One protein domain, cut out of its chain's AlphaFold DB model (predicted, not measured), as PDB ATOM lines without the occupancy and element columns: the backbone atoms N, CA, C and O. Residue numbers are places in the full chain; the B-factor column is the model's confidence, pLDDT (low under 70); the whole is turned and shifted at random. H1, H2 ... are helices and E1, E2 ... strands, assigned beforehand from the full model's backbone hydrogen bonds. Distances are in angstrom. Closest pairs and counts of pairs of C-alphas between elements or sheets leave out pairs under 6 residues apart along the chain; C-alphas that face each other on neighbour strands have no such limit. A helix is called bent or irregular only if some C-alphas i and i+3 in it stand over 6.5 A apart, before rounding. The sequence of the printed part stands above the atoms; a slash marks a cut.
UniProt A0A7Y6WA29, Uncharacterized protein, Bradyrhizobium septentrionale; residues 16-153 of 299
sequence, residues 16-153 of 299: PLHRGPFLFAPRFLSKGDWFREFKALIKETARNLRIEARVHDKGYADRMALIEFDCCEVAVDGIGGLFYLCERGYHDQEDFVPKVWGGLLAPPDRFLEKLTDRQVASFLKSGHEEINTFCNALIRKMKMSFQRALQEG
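What this domain is: This is residues 16 to 153 of the 299 residues of an uncharacterized protein of Bradyrhizobium septentrionale (UniProt A0A7Y6WA29). A small sheet of three strands, E1 to E3, sits near the middle of a partial frame of helices, with the long helix H5 running along one side of it. H3 runs side by side with the first part of H5, H2 crosses H5 and lies beside edge strand E1, H1 meets H5 crosswise, and the short H4 sits at one end of the domain. Two long stretches with no named element, residues 50 to 63 and 87 to 107, are tied to the sheet by short pairings with E1 and E3. The printed part has 138 residues with five named helices and three named strands in the order H1 H2 E1 E2 E3 H3 H4 H5; the sheet runs E1 E2 E3, antiparallel throughout, and the class is mostly helix. The whole is compact, with a radius of gyration of the C-alphas of 14.2 A and spans of 43 by 30 by 29 A.

How they stand to each other: H1, residues 17 to 23, touches residues 139 to 146 of H5, residues 128 to 151; the two are about perpendicular at 77 degrees, and their closest C-alphas, those of Pro 21 and Lys 143, are 4.9 A apart. H5 is the hub, touching three helices. H2, residues 34 to 49, touches residues 134 to 138 of H5 at a steep tilt of 52 degrees, opposite ways, with the C-alphas of Thr 45 and Leu 138 closest at 6.2 A. E1, residues 64 to 68, E2, residues 73 to 77, and E3, residues 82 to 86, form a meander, each strand the antiparallel neighbour of the one before. The hairpin E1 and E2 has N 67 and O 74 within hydrogen-bond range at 2.9 A. The hairpin E2 and E3 has N 84 and O 75 within range at 2.8 A. The closest C-alphas of H2 and E1 are those of Lys 39 and Ala 65, 6.9 A apart. H3, residues 108 to 115, only grazes the sheet, and the C-alphas of Phe 83 in E3 and Phe 111 are 6.5 A apart, the closest of the two elements. H3 touches residues 128 to 139 of H5 at a shallow tilt of 10 degrees, opposite ways, with Leu 112 and Asn 132 closest at 6.5 A between C-alphas. H4, residues 118 to 123, touches no helix and is not on the sheet. Every O i to N i+4 pair is within hydrogen-bond range in H2, H4 and H5; H3 has 3 of 4, and H1 has 1 of 3, beside 3 of 4 O i to N i+3 pairs.

Where its parts are: H1 begins at C-alpha 17, (48.860, -0.871, 265.276); it is irregular, with C-alphas 18 and 21 lying 7.0 A apart. H2 is 23.0 A long from first to last C-alpha. E1, E2 and E3 measure 13.0 A, 12.9 A and 12.8 A, and E1 begins at C-alpha 64, (67.176, 1.771, 269.981). H3 measures 11.5 A and H4 8.7 A. H5 is the longest helix, 34.1 A, and ends at C-alpha 151, (44.871, 12.980, 260.170).

The domain as a whole: The two C-alphas farthest apart are those of Lys 125 and Gly 153, at 43.9 A. The printed part has no cut. The links H2 to E1, with 14 residues, and E3 to H3, with 21, are long. The mean pLDDT of the printed part is 72.0, and 50 residues are under 70, among them residues 24 to 33, 57 to 63 and 88 to 108.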
ATOM      1  N   PRO A  16      52.193  -3.810 263.332       71.38
ATOM      2  CA  PRO A  16      51.112  -3.858 264.314       71.38
ATOM      3  C   PRO A  16      50.697  -2.458 264.797       71.38
ATOM      4  O   PRO A  16      51.558  -1.611 265.048       71.38
ATOM      5  N   LEU A  17      49.393  -2.209 264.974       74.31
ATOM      6  CA  LEU A  17      48.860  -0.871 265.276       74.31
ATOM      7  C   LEU A  17      49.496  -0.225 266.519       74.31
ATOM      8  O   LEU A  17      49.801   0.968 266.509       74.31
ATOM      9  N   HIS A  18      49.754  -1.006 267.572       71.56
ATOM     10  CA  HIS A  18      50.375  -0.517 268.810       71.56
ATOM     11  C   HIS A  18      51.792   0.053 268.604       71.56
ATOM     12  O   HIS A  18      52.256   0.829 269.439       71.56
ATOM     13  N   ARG A  19      52.466  -0.276 267.489       72.38
ATOM     14  CA  ARG A  19      53.780   0.282 267.126       72.38
ATOM     15  C   ARG A  19      53.693   1.630 266.420       72.38
ATOM     16  O   ARG A  19      54.705   2.319 266.323       72.38
ATOM     17  N   GLY A  20      52.504   2.039 265.969       75.38
ATOM     18  CA  GLY A  20      52.276   3.317 265.292       75.38
ATOM     19  C   GLY A  20      52.925   4.512 266.001       75.38
ATOM     20  O   GLY A  20      53.721   5.209 265.375       75.38
ATOM     21  N   PRO A  21      52.707   4.719 267.313       77.75
ATOM     22  CA  PRO A  21      53.363   5.792 268.052       77.75
ATOM     23  C   PRO A  21      54.886   5.832 267.906       77.75
ATOM     24  O   PRO A  21      55.412   6.924 267.808       77.75
ATOM     25  N   PHE A  22      55.588   4.698 267.843       74.88
ATOM     26  CA  PHE A  22      57.054   4.647 267.735       74.88
ATOM     27  C   PHE A  22      57.551   4.888 266.309       74.88
ATOM     28  O   PHE A  22      58.530   5.601 266.084       74.88
ATOM     29  N   LEU A  23      56.846   4.325 265.330       70.81
ATOM     30  CA  LEU A  23      57.186   4.468 263.915       70.81
ATOM     31  C   LEU A  23      56.987   5.910 263.436       70.81
ATOM     32  O   LEU A  23      57.790   6.417 262.656       70.81
ATOM     33  N   PHE A  24      55.954   6.576 263.957       67.50
ATOM     34  CA  PHE A  24      55.556   7.942 263.609       67.50
ATOM     35  C   PHE A  24      55.863   8.959 264.729       67.50
ATOM     36  O   PHE A  24      55.338  10.072 264.713       67.50
ATOM     37  N   ALA A  25      56.684   8.571 265.717       59.41
ATOM     38  CA  ALA A  25      57.184   9.435 266.791       59.41
ATOM     39  C   ALA A  25      58.074  10.572 266.267       59.41
ATOM     40  O   ALA A  25      57.816  11.730 266.604       59.41
ATOM     41  N   PRO A  26      59.122  10.293 265.465       54.19
ATOM     42  CA  PRO A  26      59.769  11.337 264.684       54.19
ATOM     43  C   PRO A  26      58.837  11.805 263.561       54.19
ATOM     44  O   PRO A  26      57.835  11.156 263.281       54.19
ATOM     45  N   ARG A  27      59.139  12.921 262.891       52.25
ATOM     46  CA  ARG A  27      58.343  13.498 261.787       52.25
ATOM     47  C   ARG A  27      58.448  12.644 260.503       52.25
ATOM     48  O   ARG A  27      58.730  13.137 259.413       52.25
ATOM     49  N   PHE A  28      58.216  11.346 260.640       51.97
ATOM     50  CA  PHE A  28      58.538  10.276 259.716       51.97
ATOM     51  C   PHE A  28      57.372  10.016 258.777       51.97
ATOM     52  O   PHE A  28      56.400   9.371 259.138       51.97
ATOM     53  N   LEU A  29      57.387  10.536 257.559       47.94
ATOM     54  CA  LEU A  29      58.255   9.999 256.511       47.94
ATOM     55  C   LEU A  29      59.100  11.095 255.831       47.94
ATOM     56  O   LEU A  29      59.095  11.224 254.607       47.94
ATOM     57  N   SER A  30      59.810  11.925 256.598       42.75
ATOM     58  CA  SER A  30      60.830  12.808 256.019       42.75
ATOM     59  C   SER A  30      62.012  11.981 255.473       42.75
ATOM     60  O   SER A  30      62.315  10.901 255.974       42.75
ATOM     61  N   LYS A  31      62.706  12.476 254.438       43.00
ATOM     62  CA  LYS A  31      63.887  11.839 253.805       43.00
ATOM     63  C   LYS A  31      65.125  11.715 254.732       43.00
ATOM     64  O   LYS A  31      66.220  11.477 254.229       43.00
ATOM     65  N   GLY A  32      64.996  11.961 256.039       53.28
ATOM     66  CA  GLY A  32      66.086  11.931 257.024       53.28
ATOM     67  C   GLY A  32      66.114  10.665 257.888       53.28
ATOM     68  O   GLY A  32      65.202   9.852 257.833       53.28
ATOM     69  N   ASP A  33      67.155  10.505 258.711       65.75
ATOM     70  CA  ASP A  33      67.310   9.343 259.601       65.75
ATOM     71  C   ASP A  33      66.288   9.348 260.756       65.75
ATOM     72  O   ASP A  33      66.291  10.263 261.587       65.75
ATOM     73  N   TRP A  34      65.470   8.290 260.854       70.94
ATOM     74  CA  TRP A  34      64.468   8.051 261.921       70.94
ATOM     75  C   TRP A  34      65.050   8.270 263.296       70.94
ATOM     76  O   TRP A  34      64.528   9.038 264.107       70.94
ATOM     77  N   PHE A  35      66.205   7.657 263.505       73.31
ATOM     78  CA  PHE A  35      66.880   7.675 264.778       73.31
ATOM     79  C   PHE A  35      67.298   9.089 265.194       73.31
ATOM     80  O   PHE A  35      67.183   9.461 266.361       73.31
ATOM     81  N   ARG A  36      67.722   9.929 264.243       75.25
ATOM     82  CA  ARG A  36      68.107  11.320 264.519       75.25
ATOM     83  C   ARG A  36      66.913  12.152 264.973       75.25
ATOM     84  O   ARG A  36      67.021  12.899 265.943       75.25
ATOM     85  N   GLU A  37      65.791  12.042 264.271       76.06
ATOM     86  CA  GLU A  37      64.574  12.770 264.629       76.06
ATOM     87  C   GLU A  37      63.982  12.269 265.953       76.06
ATOM     88  O   GLU A  37      63.527  13.069 266.771       76.06
ATOM     89  N   PHE A  38      64.054  10.963 266.209       78.38
ATOM     90  CA  PHE A  38      63.597  10.377 267.463       78.38
ATOM     91  C   PHE A  38      64.453  10.854 268.646       78.38
ATOM     92  O   PHE A  38      63.918  11.315 269.653       78.38
ATOM     93  N   LYS A  39      65.784  10.888 268.491       81.06
ATOM     94  CA  LYS A  39      66.686  11.511 269.474       81.06
ATOM     95  C   LYS A  39      66.359  12.987 269.711       81.06
ATOM     96  O   LYS A  39      66.423  13.447 270.849       81.06
ATOM     97  N   ALA A  40      66.007  13.739 268.666       83.25
ATOM     98  CA  ALA A  40      65.610  15.139 268.814       83.25
ATOM     99  C   ALA A  40      64.331  15.285 269.654       83.25
ATOM    100  O   ALA A  40      64.288  16.147 270.529       83.25
ATOM    101  N   LEU A  41      63.337  14.409 269.456       85.44
ATOM    102  CA  LEU A  41      62.114  14.371 270.265       85.44
ATOM    103  C   LEU A  41      62.406  14.086 271.747       85.44
ATOM    104  O   LEU A  41      61.850  14.744 272.628       85.44
ATOM    105  N   ILE A  42      63.296  13.131 272.025       86.56
ATOM    106  CA  ILE A  42      63.734  12.787 273.386       86.56
ATOM    107  C   ILE A  42      64.407  14.000 274.048       86.56
ATOM    108  O   ILE A  42      63.988  14.422 275.127       86.56
ATOM    109  N   LYS A  43      65.390  14.618 273.373       88.44
ATOM    110  CA  LYS A  43      66.100  15.813 273.868       88.44
ATOM    111  C   LYS A  43      65.151  16.992 274.098       88.44
ATOM    112  O   LYS A  43      65.264  17.701 275.095       88.44
ATOM    113  N   GLU A  44      64.195  17.203 273.192       89.12
ATOM    114  CA  GLU A  44      63.167  18.233 273.345       89.12
ATOM    115  C   GLU A  44      62.297  17.978 274.582       89.12
ATOM    116  O   GLU A  44      62.015  18.910 275.332       89.12
ATOM    117  N   THR A  45      61.902  16.725 274.811       90.44
ATOM    118  CA  THR A  45      61.067  16.329 275.952       90.44
ATOM    119  C   THR A  45      61.784  16.570 277.278       90.44
ATOM    120  O   THR A  45      61.212  17.228 278.145       90.44
ATOM    121  N   ALA A  46      63.043  16.136 277.403       90.12
ATOM    122  CA  ALA A  46      63.853  16.348 278.606       90.12
ATOM    123  C   ALA A  46      64.003  17.842 278.925       90.12
ATOM    124  O   ALA A  46      63.684  18.295 280.025       90.12
ATOM    125  N   ARG A  47      64.373  18.640 277.914       90.50
ATOM    126  CA  ARG A  47      64.523  20.095 278.040       90.50
ATOM    127  C   ARG A  47      63.229  20.789 278.473       90.50
ATOM    128  O   ARG A  47      63.278  21.670 279.323       90.50
ATOM    129  N   ASN A  48      62.082  20.416 277.899       92.06
ATOM    130  CA  ASN A  48      60.796  21.035 278.240       92.06
ATOM    131  C   ASN A  48      60.377  20.750 279.688       92.06
ATOM    132  O   ASN A  48      59.725  21.587 280.305       92.06
ATOM    133  N   LEU A  49      60.751  19.584 280.217       90.62
ATOM    134  CA  LEU A  49      60.455  19.182 281.591       90.62
ATOM    135  C   LEU A  49      61.527  19.616 282.597       90.62
ATOM    136  O   LEU A  49      61.318  19.436 283.790       90.62
ATOM    137  N   ARG A  50      62.644  20.199 282.136       89.12
ATOM    138  CA  ARG A  50      63.827  20.507 282.963       89.12
ATOM    139  C   ARG A  50      64.375  19.270 283.689       89.12
ATOM    140  O   ARG A  50      64.807  19.363 284.828       89.12
ATOM    141  N   ILE A  51      64.323  18.130 283.006       86.75
ATOM    142  CA  ILE A  51      64.808  16.827 283.474       86.75
ATOM    143  C   ILE A  51      66.239  16.636 282.978       86.75
ATOM    144  O   ILE A  51      66.513  16.843 281.787       86.75
ATOM    145  N   GLU A  52      67.141  16.230 283.868       81.19
ATOM    146  CA  GLU A  52      68.553  16.003 283.547       81.19
ATOM    147  C   GLU A  52      68.754  14.600 282.960       81.19
ATOM    148  O   GLU A  52      69.383  13.726 283.543       81.19
ATOM    149  N   ALA A  53      68.210  14.378 281.760       83.75
ATOM    150  CA  ALA A  53      68.402  13.134 281.016       83.75
ATOM    151  C   ALA A  53      69.479  13.289 279.933       83.75
ATOM    152  O   ALA A  53      69.425  14.206 279.100       83.75
ATOM    153  N   ARG A  54      70.435  12.355 279.882       84.19
ATOM    154  CA  ARG A  54      71.444  12.282 278.814       84.19
ATOM    155  C   ARG A  54      71.003  11.296 277.745       84.19
ATOM    156  O   ARG A  54      70.649  10.159 278.019       84.19
ATOM    157  N   VAL A  55      71.021  11.731 276.489       80.56
ATOM    158  CA  VAL A  55      70.643  10.883 275.349       80.56
ATOM    159  C   VAL A  55      71.908  10.434 274.642       80.56
ATOM    160  O   VAL A  55      72.608  11.269 274.063       80.56
ATOM    161  N   HIS A  56      72.190   9.133 274.664       73.12
ATOM    162  CA  HIS A  56      73.386   8.592 274.028       73.12
ATOM    163  C   HIS A  56      73.259   8.635 272.505       73.12
ATOM    164  O   HIS A  56      72.211   8.339 271.924       73.12
ATOM    165  N   ASP A  57      74.353   9.002 271.834       60.00
ATOM    166  CA  ASP A  57      74.363   9.083 270.375       60.00
ATOM    167  C   ASP A  57      74.449   7.719 269.691       60.00
ATOM    168  O   ASP A  57      73.995   7.604 268.547       60.00
ATOM    169  N   LYS A  58      74.971   6.709 270.397       56.69
ATOM    170  CA  LYS A  58      75.035   5.314 269.964       56.69
ATOM    171  C   LYS A  58      73.751   4.605 270.384       56.69
ATOM    172  O   LYS A  58      73.577   4.264 271.548       56.69
ATOM    173  N   GLY A  59      72.854   4.401 269.432       52.41
ATOM    174  CA  GLY A  59      71.808   3.401 269.586       52.41
ATOM    175  C   GLY A  59      72.340   2.018 269.244       52.41
ATOM    176  O   GLY A  59      73.222   1.892 268.391       52.41
ATOM    177  N   TYR A  60      71.787   0.965 269.842       55.00
ATOM    178  CA  TYR A  60      72.021  -0.381 269.322       55.00
ATOM    179  C   TYR A  60      71.401  -0.500 267.927       55.00
ATOM    180  O   TYR A  60      70.183  -0.391 267.764       55.00
ATOM    181  N   ALA A  61      72.261  -0.701 266.924       54.28
ATOM    182  CA  ALA A  61      71.899  -0.957 265.528       54.28
ATOM    183  C   ALA A  61      70.921   0.064 264.894       54.28
ATOM    184  O   ALA A  61      70.041  -0.334 264.135       54.28
ATOM    185  N   ASP A  62      71.039   1.360 265.222       58.75
ATOM    186  CA  ASP A  62      70.160   2.450 264.732       58.75
ATOM    187  C   ASP A  62      68.652   2.244 265.010       58.75
ATOM    188  O   ASP A  62      67.790   2.899 264.420       58.75
ATOM    189  N   ARG A  63      68.326   1.331 265.932       64.50
ATOM    190  CA  ARG A  63      66.963   0.889 266.266       64.50
ATOM    191  C   ARG A  63      66.508   1.368 267.643       64.50
ATOM    192  O   ARG A  63      65.311   1.554 267.865       64.50
ATOM    193  N   MET A  64      67.450   1.539 268.565       72.81
ATOM    194  CA  MET A  64      67.176   1.771 269.981       72.81
ATOM    195  C   MET A  64      67.800   3.078 270.458       72.81
ATOM    196  O   MET A  64      68.981   3.301 270.220       72.81
ATOM    197  N   ALA A  65      67.040   3.935 271.140       78.38
ATOM    198  CA  ALA A  65      67.581   5.117 271.813       78.38
ATOM    199  C   ALA A  65      67.802   4.817 273.294       78.38
ATOM    200  O   ALA A  65      66.909   4.270 273.933       78.38
ATOM    201  N   LEU A  66      68.960   5.199 273.832       81.12
ATOM    202  CA  LEU A  66      69.277   5.081 275.256       81.12
ATOM    203  C   LEU A  66      69.203   6.454 275.923       81.12
ATOM    204  O   LEU A  66      69.759   7.435 275.415       81.12
ATOM    205  N   ILE A  67      68.491   6.504 277.044       87.06
ATOM    206  CA  ILE A  67      68.195   7.705 277.819       87.06
ATOM    207  C   ILE A  67      68.681   7.446 279.245       87.06
ATOM    208  O   ILE A  67      68.071   6.681 279.984       87.06
ATOM    209  N   GLU A  68      69.799   8.051 279.609       86.69
ATOM    210  CA  GLU A  68      70.433   7.922 280.917       86.69
ATOM    211  C   GLU A  68      69.841   8.944 281.892       86.69
ATOM    212  O   GLU A  68      69.801  10.145 281.611       86.69
ATOM    213  N   PHE A  69      69.398   8.430 283.035       86.00
ATOM    214  CA  PHE A  69      69.046   9.157 284.249       86.00
ATOM    215  C   PHE A  69      70.089   8.830 285.325       86.00
ATOM    216  O   PHE A  69      70.847   7.865 285.202       86.00
ATOM    217  N   ASP A  70      70.099   9.579 286.427       82.19
ATOM    218  CA  ASP A  70      71.080   9.370 287.499       82.19
ATOM    219  C   ASP A  70      71.064   7.950 288.085       82.19
ATOM    220  O   ASP A  70      72.122   7.404 288.417       82.19
ATOM    221  N   CYS A  71      69.881   7.335 288.180       77.69
ATOM    222  CA  CYS A  71      69.680   6.032 288.811       77.69
ATOM    223  C   CYS A  71      69.512   4.855 287.837       77.69
ATOM    224  O   CYS A  71      69.605   3.705 288.268       77.69
ATOM    225  N   CYS A  72      69.265   5.102 286.547       79.81
ATOM    226  CA  CYS A  72      68.986   4.046 285.571       79.81
ATOM    227  C   CYS A  72      69.131   4.525 284.122       79.81
ATOM    228  O   CYS A  72      69.241   5.716 283.843       79.81
ATOM    229  N   GLU A  73      68.984   3.599 283.183       82.56
ATOM    230  CA  GLU A  73      68.822   3.900 281.765       82.56
ATOM    231  C   GLU A  73      67.459   3.418 281.266       82.56
ATOM    232  O   GLU A  73      67.009   2.316 281.579       82.56
ATOM    233  N   VAL A  74      66.800   4.241 280.453       83.31
ATOM    234  CA  VAL A  74      65.612   3.855 279.691       83.31
ATOM    235  C   VAL A  74      66.026   3.641 278.244       83.31
ATOM    236  O   VAL A  74      66.456   4.575 277.564       83.31
ATOM    237  N   ALA A  75      65.867   2.415 277.756       80.06
ATOM    238  CA  ALA A  75      66.083   2.093 276.355       80.06
ATOM    239  C   ALA A  75      64.745   2.059 275.614       80.06
ATOM    240  O   ALA A  75      63.781   1.457 276.084       80.06
ATOM    241  N   VAL A  76      64.673   2.684 274.441       79.75
ATOM    242  CA  VAL A  76      63.459   2.729 273.621       79.75
ATOM    243  C   VAL A  76      63.742   2.135 272.252       79.75
ATOM    244  O   VAL A  76      64.464   2.730 271.456       79.75
ATOM    245  N   ASP A  77      63.171   0.968 271.974       74.25
ATOM    246  CA  ASP A  77      63.239   0.300 270.676       74.25
ATOM    247  C   ASP A  77      62.098   0.772 269.773       74.25
ATOM    248  O   ASP A  77      60.932   0.424 269.973       74.25
ATOM    249  N   GLY A  78      62.446   1.537 268.740       68.56
ATOM    250  CA  GLY A  78      61.473   2.094 267.809       68.56
ATOM    251  C   GLY A  78      60.835   1.095 266.852       68.56
ATOM    252  O   GLY A  78      59.702   1.302 266.426       68.56
ATOM    253  N   ILE A  79      61.542   0.013 266.511       63.78
ATOM    254  CA  ILE A  79      61.050  -1.003 265.566       63.78
ATOM    255  C   ILE A  79      60.201  -2.042 266.301       63.78
ATOM    256  O   ILE A  79      59.165  -2.482 265.794       63.78
ATOM    257  N   GLY A  80      60.645  -2.448 267.491       63.12
ATOM    258  CA  GLY A  80      59.894  -3.339 268.372       63.12
ATOM    259  C   GLY A  80      58.706  -2.649 269.031       63.12
ATOM    260  O   GLY A  80      57.725  -3.320 269.338       63.12
ATOM    261  N   GLY A  81      58.766  -1.326 269.201       69.19
ATOM    262  CA  GLY A  81      57.761  -0.553 269.923       69.19
ATOM    263  C   GLY A  81      57.829  -0.779 271.432       69.19
ATOM    264  O   GLY A  81      56.797  -0.997 272.061       69.19
ATOM    265  N   LEU A  82      59.041  -0.794 271.995       72.00
ATOM    266  CA  LEU A  82      59.296  -1.276 273.354       72.00
ATOM    267  C   LEU A  82      60.081  -0.275 274.179       72.00
ATOM    268  O   LEU A  82      60.961   0.420 273.672       72.00
ATOM    269  N   PHE A  83      59.772  -0.268 275.471       75.81
ATOM    270  CA  PHE A  83      60.547   0.407 276.497       75.81
ATOM    271  C   PHE A  83      61.191  -0.634 277.407       75.81
ATOM    272  O   PHE A  83      60.544  -1.595 277.847       75.81
ATOM    273  N   TYR A  84      62.456  -0.397 277.714       75.75
ATOM    274  CA  TYR A  84      63.250  -1.187 278.635       75.75
ATOM    275  C   TYR A  84      63.770  -0.287 279.737       75.75
ATOM    276  O   TYR A  84      64.111   0.872 279.495       75.75
ATOM    277  N   LEU A  85      63.846  -0.858 280.930       77.19
ATOM    278  CA  LEU A  85      64.501  -0.237 282.062       77.19
ATOM    279  C   LEU A  85      65.753  -1.047 282.382       77.19
ATOM    280  O   LEU A  85      65.679  -2.263 282.580       77.19
ATOM    281  N   CYS A  86      66.888  -0.366 282.416       72.62
ATOM    282  CA  CYS A  86      68.206  -0.955 282.565       72.62
ATOM    283  C   CYS A  86      68.927  -0.316 283.754       72.62
ATOM    284  O   CYS A  86      68.722   0.857 284.069       72.62
ATOM    285  N   GLU A  87      69.791  -1.090 284.412       70.56
ATOM    286  CA  GLU A  87      70.799  -0.502 285.292       70.56
ATOM    287  C   GLU A  87      71.741   0.379 284.459       70.56
ATOM    288  O   GLU A  87      71.912   0.182 283.255       70.56
ATOM    289  N   ARG A  88      72.339   1.382 285.093       69.19
ATOM    290  CA  ARG A  88      73.260   2.296 284.417       69.19
ATOM    291  C   ARG A  88      74.528   1.558 283.969       69.19
ATOM    292  O   ARG A  88      75.082   0.782 284.744       69.19
ATOM    293  N   GLY A  89      74.992   1.799 282.742       62.06
ATOM    294  CA  GLY A  89      76.190   1.158 282.179       62.06
ATOM    295  C   GLY A  89      76.014  -0.315 281.783       62.06
ATOM    296  O   GLY A  89      76.975  -0.969 281.385       62.06
ATOM    297  N   TYR A  90      74.794  -0.858 281.853       60.44
ATOM    298  CA  TYR A  90      74.521  -2.258 281.502       60.44
ATOM    299  C   TYR A  90      74.603  -2.527 279.990       60.44
ATOM    300  O   TYR A  90      74.659  -3.677 279.563       60.44
ATOM    301  N   HIS A  91      74.625  -1.470 279.173       56.12
ATOM    302  CA  HIS A  91      74.734  -1.556 277.719       56.12
ATOM    303  C   HIS A  91      76.169  -1.827 277.205       56.12
ATOM    304  O   HIS A  91      76.374  -2.142 276.031       56.12
ATOM    305  N   ASP A  92      77.183  -1.747 278.064       57.38
ATOM    306  CA  ASP A  92      78.559  -2.091 277.686       57.38
ATOM    307  C   ASP A  92      78.854  -3.602 277.810       57.38
ATOM    308  O   ASP A  92      79.956  -4.049 277.494       57.38
ATOM    309  N   GLN A  93      77.875  -4.406 278.244       54.41
ATOM    310  CA  GLN A  93      78.002  -5.858 278.397       54.41
ATOM    311  C   GLN A  93      77.510  -6.594 277.139       54.41
ATOM    312  O   GLN A  93      76.429  -6.304 276.624       54.41
ATOM    313  N   GLU A  94      78.290  -7.563 276.642       50.31
ATOM    314  CA  GLU A  94      77.947  -8.350 275.440       50.31
ATOM    315  C   GLU A  94      76.682  -9.222 275.629       50.31
ATOM    316  O   GLU A  94      75.989  -9.503 274.651       50.31
ATOM    317  N   ASP A  95      76.319  -9.546 276.877       51.00
ATOM    318  CA  ASP A  95      75.168 -10.385 277.256       51.00
ATOM    319  C   ASP A  95      73.979  -9.569 277.795       51.00
ATOM    320  O   ASP A  95      73.358  -9.894 278.810       51.00
ATOM    321  N   PHE A  96      73.655  -8.468 277.121       52.25
ATOM    322  CA  PHE A  96      72.532  -7.609 277.483       52.25
ATOM    323  C   PHE A  96      71.194  -8.379 277.499       52.25
ATOM    324  O   PHE A  96      70.588  -8.633 276.455       52.25
ATOM    325  N   VAL A  97      70.690  -8.691 278.698       52.88
ATOM    326  CA  VAL A  97      69.315  -9.167 278.924       52.88
ATOM    327  C   VAL A  97      68.522  -8.034 279.577       52.88
ATOM    328  O   VAL A  97      68.501  -7.918 280.807       52.88
ATOM    329  N   PRO A  98      67.881  -7.149 278.792       55.34
ATOM    330  CA  PRO A  98      67.093  -6.073 279.365       55.34
ATOM    331  C   PRO A  98      65.933  -6.659 280.155       55.34
ATOM    332  O   PRO A  98      65.221  -7.543 279.670       55.34
ATOM    333  N   LYS A  99      65.660  -6.101 281.337       57.66
ATOM    334  CA  LYS A  99      64.362  -6.331 281.965       57.66
ATOM    335  C   LYS A  99      63.309  -5.633 281.098       57.66
ATOM    336  O   LYS A  99      63.304  -4.410 280.943       57.66
ATOM    337  N   VAL A 100      62.468  -6.438 280.452       53.66
ATOM    338  CA  VAL A 100      61.438  -5.979 279.515       53.66
ATOM    339  C   VAL A 100      60.185  -5.618 280.299       53.66
ATOM    340  O   VAL A 100      59.570  -6.485 280.908       53.66
ATOM    341  N   TRP A 101      59.789  -4.347 280.263       53.59
ATOM    342  CA  TRP A 101      58.605  -3.874 280.994       53.59
ATOM    343  C   TRP A 101      57.507  -3.333 280.068       53.59
ATOM    344  O   TRP A 101      56.347  -3.264 280.466       53.59
ATOM    345  N   GLY A 102      57.825  -3.056 278.799       49.94
ATOM    346  CA  GLY A 102      56.860  -3.044 277.700       49.94
ATOM    347  C   GLY A 102      57.032  -4.320 276.880       49.94
ATOM    348  O   GLY A 102      58.040  -4.465 276.202       49.94
ATOM    349  N   GLY A 103      56.105  -5.276 276.985       44.56
ATOM    350  CA  GLY A 103      56.185  -6.541 276.237       44.56
ATOM    351  C   GLY A 103      56.160  -6.327 274.719       44.56
ATOM    352  O   GLY A 103      55.641  -5.311 274.271       44.56
ATOM    353  N   LEU A 104      56.661  -7.298 273.936       42.19
ATOM    354  CA  LEU A 104      56.907  -7.232 272.473       42.19
ATOM    355  C   LEU A 104      55.739  -6.725 271.598       42.19
ATOM    356  O   LEU A 104      55.924  -6.396 270.420       42.19
ATOM    357  N   LEU A 105      54.541  -6.722 272.182       50.16
ATOM    358  CA  LEU A 105      53.284  -6.320 271.583       50.16
ATOM    359  C   LEU A 105      52.413  -5.453 272.527       50.16
ATOM    360  O   LEU A 105      51.193  -5.403 272.380       50.16
ATOM    361  N   ALA A 106      52.979  -4.826 273.554       53.31
ATOM    362  CA  ALA A 106      52.232  -3.979 274.482       53.31
ATOM    363  C   ALA A 106      52.155  -2.530 273.969       53.31
ATOM    364  O   ALA A 106      53.100  -2.054 273.337       53.31
ATOM    365  N   PRO A 107      51.060  -1.794 274.236       61.78
ATOM    366  CA  PRO A 107      51.055  -0.360 273.996       61.78
ATOM    367  C   PRO A 107      52.089   0.329 274.903       61.78
ATOM    368  O   PRO A 107      52.345  -0.157 276.010       61.78
ATOM    369  N   PRO A 108      52.634   1.488 274.487       66.88
ATOM    370  CA  PRO A 108      53.599   2.235 275.289       66.88
ATOM    371  C   PRO A 108      53.138   2.507 276.731       66.88
ATOM    372  O   PRO A 108      53.965   2.557 277.631       66.88
ATOM    373  N   ASP A 109      51.832   2.653 276.975       70.94
ATOM    374  CA  ASP A 109      51.297   2.953 278.313       70.94
ATOM    375  C   ASP A 109      51.488   1.817 279.319       70.94
ATOM    376  O   ASP A 109      51.629   2.086 280.509       70.94
ATOM    377  N   ARG A 110      51.570   0.558 278.858       71.88
ATOM    378  CA  ARG A 110      51.812  -0.594 279.744       71.88
ATOM    379  C   ARG A 110      53.161  -0.468 280.456       71.88
ATOM    380  O   ARG A 110      53.320  -0.950 281.570       71.88
ATOM    381  N   PHE A 111      54.123   0.222 279.838       76.94
ATOM    382  CA  PHE A 111      55.387   0.552 280.487       76.94
ATOM    383  C   PHE A 111      55.189   1.494 281.681       76.94
ATOM    384  O   PHE A 111      55.791   1.270 282.725       76.94
ATOM    385  N   LEU A 112      54.318   2.505 281.570       77.44
ATOM    386  CA  LEU A 112      54.021   3.427 282.675       77.44
ATOM    387  C   LEU A 112      53.324   2.710 283.834       77.44
ATOM    388  O   LEU A 112      53.683   2.924 284.987       77.44
ATOM    389  N   GLU A 113      52.379   1.817 283.530       75.00
ATOM    390  CA  GLU A 113      51.735   0.963 284.539       75.00
ATOM    391  C   GLU A 113      52.775   0.124 285.291       75.00
ATOM    392  O   GLU A 113      52.770   0.062 286.520       75.00
ATOM    393  N   LYS A 114      53.725  -0.472 284.562       74.56
ATOM    394  CA  LYS A 114      54.805  -1.268 285.153       74.56
ATOM    395  C   LYS A 114      55.830  -0.439 285.920       74.56
ATOM    396  O   LYS A 114      56.335  -0.931 286.922       74.56
ATOM    397  N   LEU A 115      56.111   0.802 285.518       74.44
ATOM    398  CA  LEU A 115      56.966   1.701 286.302       74.44
ATOM    399  C   LEU A 115      56.397   1.925 287.706       74.44
ATOM    400  O   LEU A 115      57.155   1.934 288.670       74.44
ATOM    401  N   THR A 116      55.068   2.014 287.821       71.75
ATOM    402  CA  THR A 116      54.380   2.189 289.109       71.75
ATOM    403  C   THR A 116      54.280   0.915 289.957       71.75
ATOM    404  O   THR A 116      53.813   0.983 291.095       71.75
ATOM    405  N   ASP A 117      54.728  -0.242 289.450       75.88
ATOM    406  CA  ASP A 117      54.795  -1.484 290.223       75.88
ATOM    407  C   ASP A 117      55.809  -1.336 291.367       75.88
ATOM    408  O   ASP A 117      56.933  -0.859 291.187       75.88
ATOM    409  N   ARG A 118      55.429  -1.784 292.566       65.25
ATOM    410  CA  ARG A 118      56.228  -1.666 293.792       65.25
ATOM    411  C   ARG A 118      57.625  -2.278 293.648       65.25
ATOM    412  O   ARG A 118      58.561  -1.778 294.267       65.25
ATOM    413  N   GLN A 119      57.772  -3.340 292.852       66.56
ATOM    414  CA  GLN A 119      59.075  -3.974 292.609       66.56
ATOM    415  C   GLN A 119      59.993  -3.135 291.706       66.56
ATOM    416  O   GLN A 119      61.210  -3.155 291.868       66.56
ATOM    417  N   VAL A 120      59.422  -2.383 290.764       68.75
ATOM    418  CA  VAL A 120      60.174  -1.489 289.872       68.75
ATOM    419  C   VAL A 120      60.506  -0.188 290.590       68.75
ATOM    420  O   VAL A 120      61.641   0.284 290.540       68.75
ATOM    421  N   ALA A 121      59.547   0.356 291.339       63.59
ATOM    422  CA  ALA A 121      59.747   1.549 292.146       63.59
ATOM    423  C   ALA A 121      60.856   1.359 293.200       63.59
ATOM    424  O   ALA A 121      61.653   2.269 293.415       63.59
ATOM    425  N   SER A 122      60.958   0.174 293.817       66.75
ATOM    426  CA  SER A 122      62.035  -0.128 294.772       66.75
ATOM    427  C   SER A 122      63.407  -0.252 294.101       66.75
ATOM    428  O   SER A 122      64.404   0.209 294.659       66.75
ATOM    429  N   PHE A 123      63.459  -0.815 292.890       66.88
ATOM    430  CA  PHE A 123      64.673  -0.892 292.076       66.88
ATOM    431  C   PHE A 123      65.214   0.500 291.714       66.88
ATOM    432  O   PHE A 123      66.423   0.717 291.737       66.88
ATOM    433  N   LEU A 124      64.326   1.464 291.465       70.50
ATOM    434  CA  LEU A 124      64.692   2.816 291.042       70.50
ATOM    435  C   LEU A 124      65.232   3.723 292.162       70.50
ATOM    436  O   LEU A 124      65.704   4.805 291.827       70.50
ATOM    437  N   LYS A 125      65.203   3.289 293.439       63.69
ATOM    438  CA  LYS A 125      65.693   3.941 294.688       63.69
ATOM    439  C   LYS A 125      65.300   5.421 294.898       63.69
ATOM    440  O   LYS A 125      64.660   5.736 295.895       63.69
ATOM    441  N   SER A 126      65.668   6.312 293.983       65.88
ATOM    442  CA  SER A 126      65.312   7.732 293.883       65.88
ATOM    443  C   SER A 126      65.358   8.140 292.400       65.88
ATOM    444  O   SER A 126      66.413   8.040 291.780       65.88
ATOM    445  N   GLY A 127      64.230   8.558 291.813       73.50
ATOM    446  CA  GLY A 127      64.147   8.957 290.394       73.50
ATOM    447  C   GLY A 127      62.933   8.409 289.637       73.50
ATOM    448  O   GLY A 127      62.662   8.831 288.516       73.50
ATOM    449  N   HIS A 128      62.150   7.516 290.255       78.25
ATOM    450  CA  HIS A 128      60.940   6.947 289.648       78.25
ATOM    451  C   HIS A 128      59.947   8.016 289.153       78.25
ATOM    452  O   HIS A 128      59.427   7.896 288.047       78.25
ATOM    453  N   GLU A 129      59.703   9.073 289.934       82.12
ATOM    454  CA  GLU A 129      58.775  10.145 289.544       82.12
ATOM    455  C   GLU A 129      59.268  10.930 288.324       82.12
ATOM    456  O   GLU A 129      58.481  11.244 287.429       82.12
ATOM    457  N   GLU A 130      60.572  11.198 288.251       86.25
ATOM    458  CA  GLU A 130      61.202  11.889 287.127       86.25
ATOM    459  C   GLU A 130      61.138  11.037 285.853       86.25
ATOM    460  O   GLU A 130      60.679  11.508 284.810       86.25
ATOM    461  N   ILE A 131      61.490   9.751 285.958       85.81
ATOM    462  CA  ILE A 131      61.425   8.781 284.855       85.81
ATOM    463  C   ILE A 131      59.991   8.630 284.353       85.81
ATOM    464  O   ILE A 131      59.753   8.661 283.145       85.81
ATOM    465  N   ASN A 132      59.022   8.490 285.261       86.00
ATOM    466  CA  ASN A 132      57.611   8.377 284.907       86.00
ATOM    467  C   ASN A 132      57.120   9.656 284.211       86.00
ATOM    468  O   ASN A 132      56.557   9.589 283.117       86.00
ATOM    469  N   THR A 133      57.418  10.829 284.779       88.94
ATOM    470  CA  THR A 133      57.064  12.132 284.193       88.94
ATOM    471  C   THR A 133      57.633  12.278 282.784       88.94
ATOM    472  O   THR A 133      56.909  12.635 281.848       88.94
ATOM    473  N   PHE A 134      58.911  11.943 282.608       90.69
ATOM    474  CA  PHE A 134      59.579  11.965 281.316       90.69
ATOM    475  C   PHE A 134      58.932  10.998 280.316       90.69
ATOM    476  O   PHE A 134      58.557  11.402 279.210       90.69
ATOM    477  N   CYS A 135      58.777   9.726 280.691       87.12
ATOM    478  CA  CYS A 135      58.274   8.687 279.796       87.12
ATOM    479  C   CYS A 135      56.822   8.951 279.395       87.12
ATOM    480  O   CYS A 135      56.477   8.810 278.222       87.12
ATOM    481  N   ASN A 136      55.988   9.420 280.325       88.75
ATOM    482  CA  ASN A 136      54.609   9.806 280.046       88.75
ATOM    483  C   ASN A 136      54.547  10.963 279.034       88.75
ATOM    484  O   ASN A 136      53.817  10.899 278.040       88.75
ATOM    485  N   ALA A 137      55.371  11.999 279.216       89.94
ATOM    486  CA  ALA A 137      55.439  13.111 278.274       89.94
ATOM    487  C   ALA A 137      55.935  12.682 276.883       89.94
ATOM    488  O   ALA A 137      55.374  13.116 275.870       89.94
ATOM    489  N   LEU A 138      56.947  11.807 276.825       88.00
ATOM    490  CA  LEU A 138      57.457  11.251 275.573       88.00
ATOM    491  C   LEU A 138      56.368  10.440 274.861       88.00
ATOM    492  O   LEU A 138      56.048  10.732 273.709       88.00
ATOM    493  N   ILE A 139      55.731   9.492 275.556       85.44
ATOM    494  CA  ILE A 139      54.626   8.674 275.032       85.44
ATOM    495  C   ILE A 139      53.495   9.557 274.502       85.44
ATOM    496  O   ILE A 139      52.997   9.330 273.395       85.44
ATOM    497  N   ARG A 140      53.120  10.609 275.235       85.56
ATOM    498  CA  ARG A 140      52.094  11.559 274.795       85.56
ATOM    499  C   ARG A 140      52.486  12.259 273.494       85.56
ATOM    500  O   ARG A 140      51.665  12.333 272.582       85.56
ATOM    501  N   LYS A 141      53.724  12.745 273.370       86.06
ATOM    502  CA  LYS A 141      54.215  13.374 272.130       86.06
ATOM    503  C   LYS A 141      54.257  12.395 270.954       86.06
ATOM    504  O   LYS A 141      53.842  12.764 269.855       86.06
ATOM    505  N   MET A 142      54.686  11.153 271.180       83.81
ATOM    506  CA  MET A 142      54.685  10.097 270.160       83.81
ATOM    507  C   MET A 142      53.266   9.789 269.667       83.81
ATOM    508  O   MET A 142      53.000   9.787 268.466       83.81
ATOM    509  N   LYS A 143      52.312   9.625 270.591       81.81
ATOM    510  CA  LYS A 143      50.893   9.427 270.266       81.81
ATOM    511  C   LYS A 143      50.297  10.600 269.496       81.81
ATOM    512  O   LYS A 143      49.579  10.369 268.529       81.81
ATOM    513  N   MET A 144      50.588  11.839 269.896       82.62
ATOM    514  CA  MET A 144      50.127  13.029 269.170       82.62
ATOM    515  C   MET A 144      50.690  13.074 267.747       82.62
ATOM    516  O   MET A 144      49.958  13.381 266.810       82.62
ATOM    517  N   SER A 145      51.966  12.724 267.574       79.62
ATOM    518  CA  SER A 145      52.613  12.677 266.256       79.62
ATOM    519  C   SER A 145      51.982  11.606 265.366       79.62
ATOM    520  O   SER A 145      51.630  11.887 264.223       79.62
ATOM    521  N   PHE A 146      51.703  10.423 265.916       80.75
ATOM    522  CA  PHE A 146      50.985   9.375 265.196       80.75
ATOM    523  C   PHE A 146      49.540   9.767 264.848       80.75
ATOM    524  O   PHE A 146      49.100   9.574 263.717       80.75
ATOM    525  N   GLN A 147      48.799  10.380 265.776       79.50
ATOM    526  CA  GLN A 147      47.449  10.890 265.501       79.50
ATOM    527  C   GLN A 147      47.448  11.933 264.383       79.50
ATOM    528  O   GLN A 147      46.573  11.905 263.519       79.50
ATOM    529  N   ARG A 148      48.438  12.828 264.381       79.06
ATOM    530  CA  ARG A 148      48.638  13.803 263.313       79.06
ATOM    531  C   ARG A 148      48.957  13.115 261.984       79.06
ATOM    532  O   ARG A 148      48.355  13.470 260.980       79.06
ATOM    533  N   ALA A 149      49.812  12.091 261.983       78.12
ATOM    534  CA  ALA A 149      50.122  11.315 260.782       78.12
ATOM    535  C   ALA A 149      48.878  10.628 260.187       78.12
ATOM    536  O   ALA A 149      48.721  10.602 258.970       78.12
ATOM    537  N   LEU A 150      47.967  10.125 261.028       78.06
ATOM    538  CA  LEU A 150      46.676   9.587 260.582       78.06
ATOM    539  C   LEU A 150      45.766  10.680 259.994       78.06
ATOM    540  O   LEU A 150      45.155  10.475 258.950       78.06
ATOM    541  N   GLN A 151      45.689  11.850 260.637       77.38
ATOM    542  CA  GLN A 151      44.871  12.980 260.170       77.38
ATOM    543  C   GLN A 151      45.374  13.581 258.853       77.38
ATOM    544  O   GLN A 151      44.570  13.958 258.005       77.38
ATOM    545  N   GLU A 152      46.692  13.668 258.683       75.81
ATOM    546  CA  GLU A 152      47.348  14.189 257.479       75.81
ATOM    547  C   GLU A 152      47.430  13.135 256.358       75.81
ATOM    548  O   GLU A 152      47.955  13.418 255.283       75.81
ATOM    549  N   GLY A 153      46.924  11.918 256.590       72.75
ATOM    550  CA  GLY A 153      46.955  10.835 255.609       72.75
ATOM    551  C   GLY A 153      48.363  10.307 255.323       72.75
ATOM    552  O   GLY A 153      48.567   9.674 254.295       72.75
TER     553      GLY A 153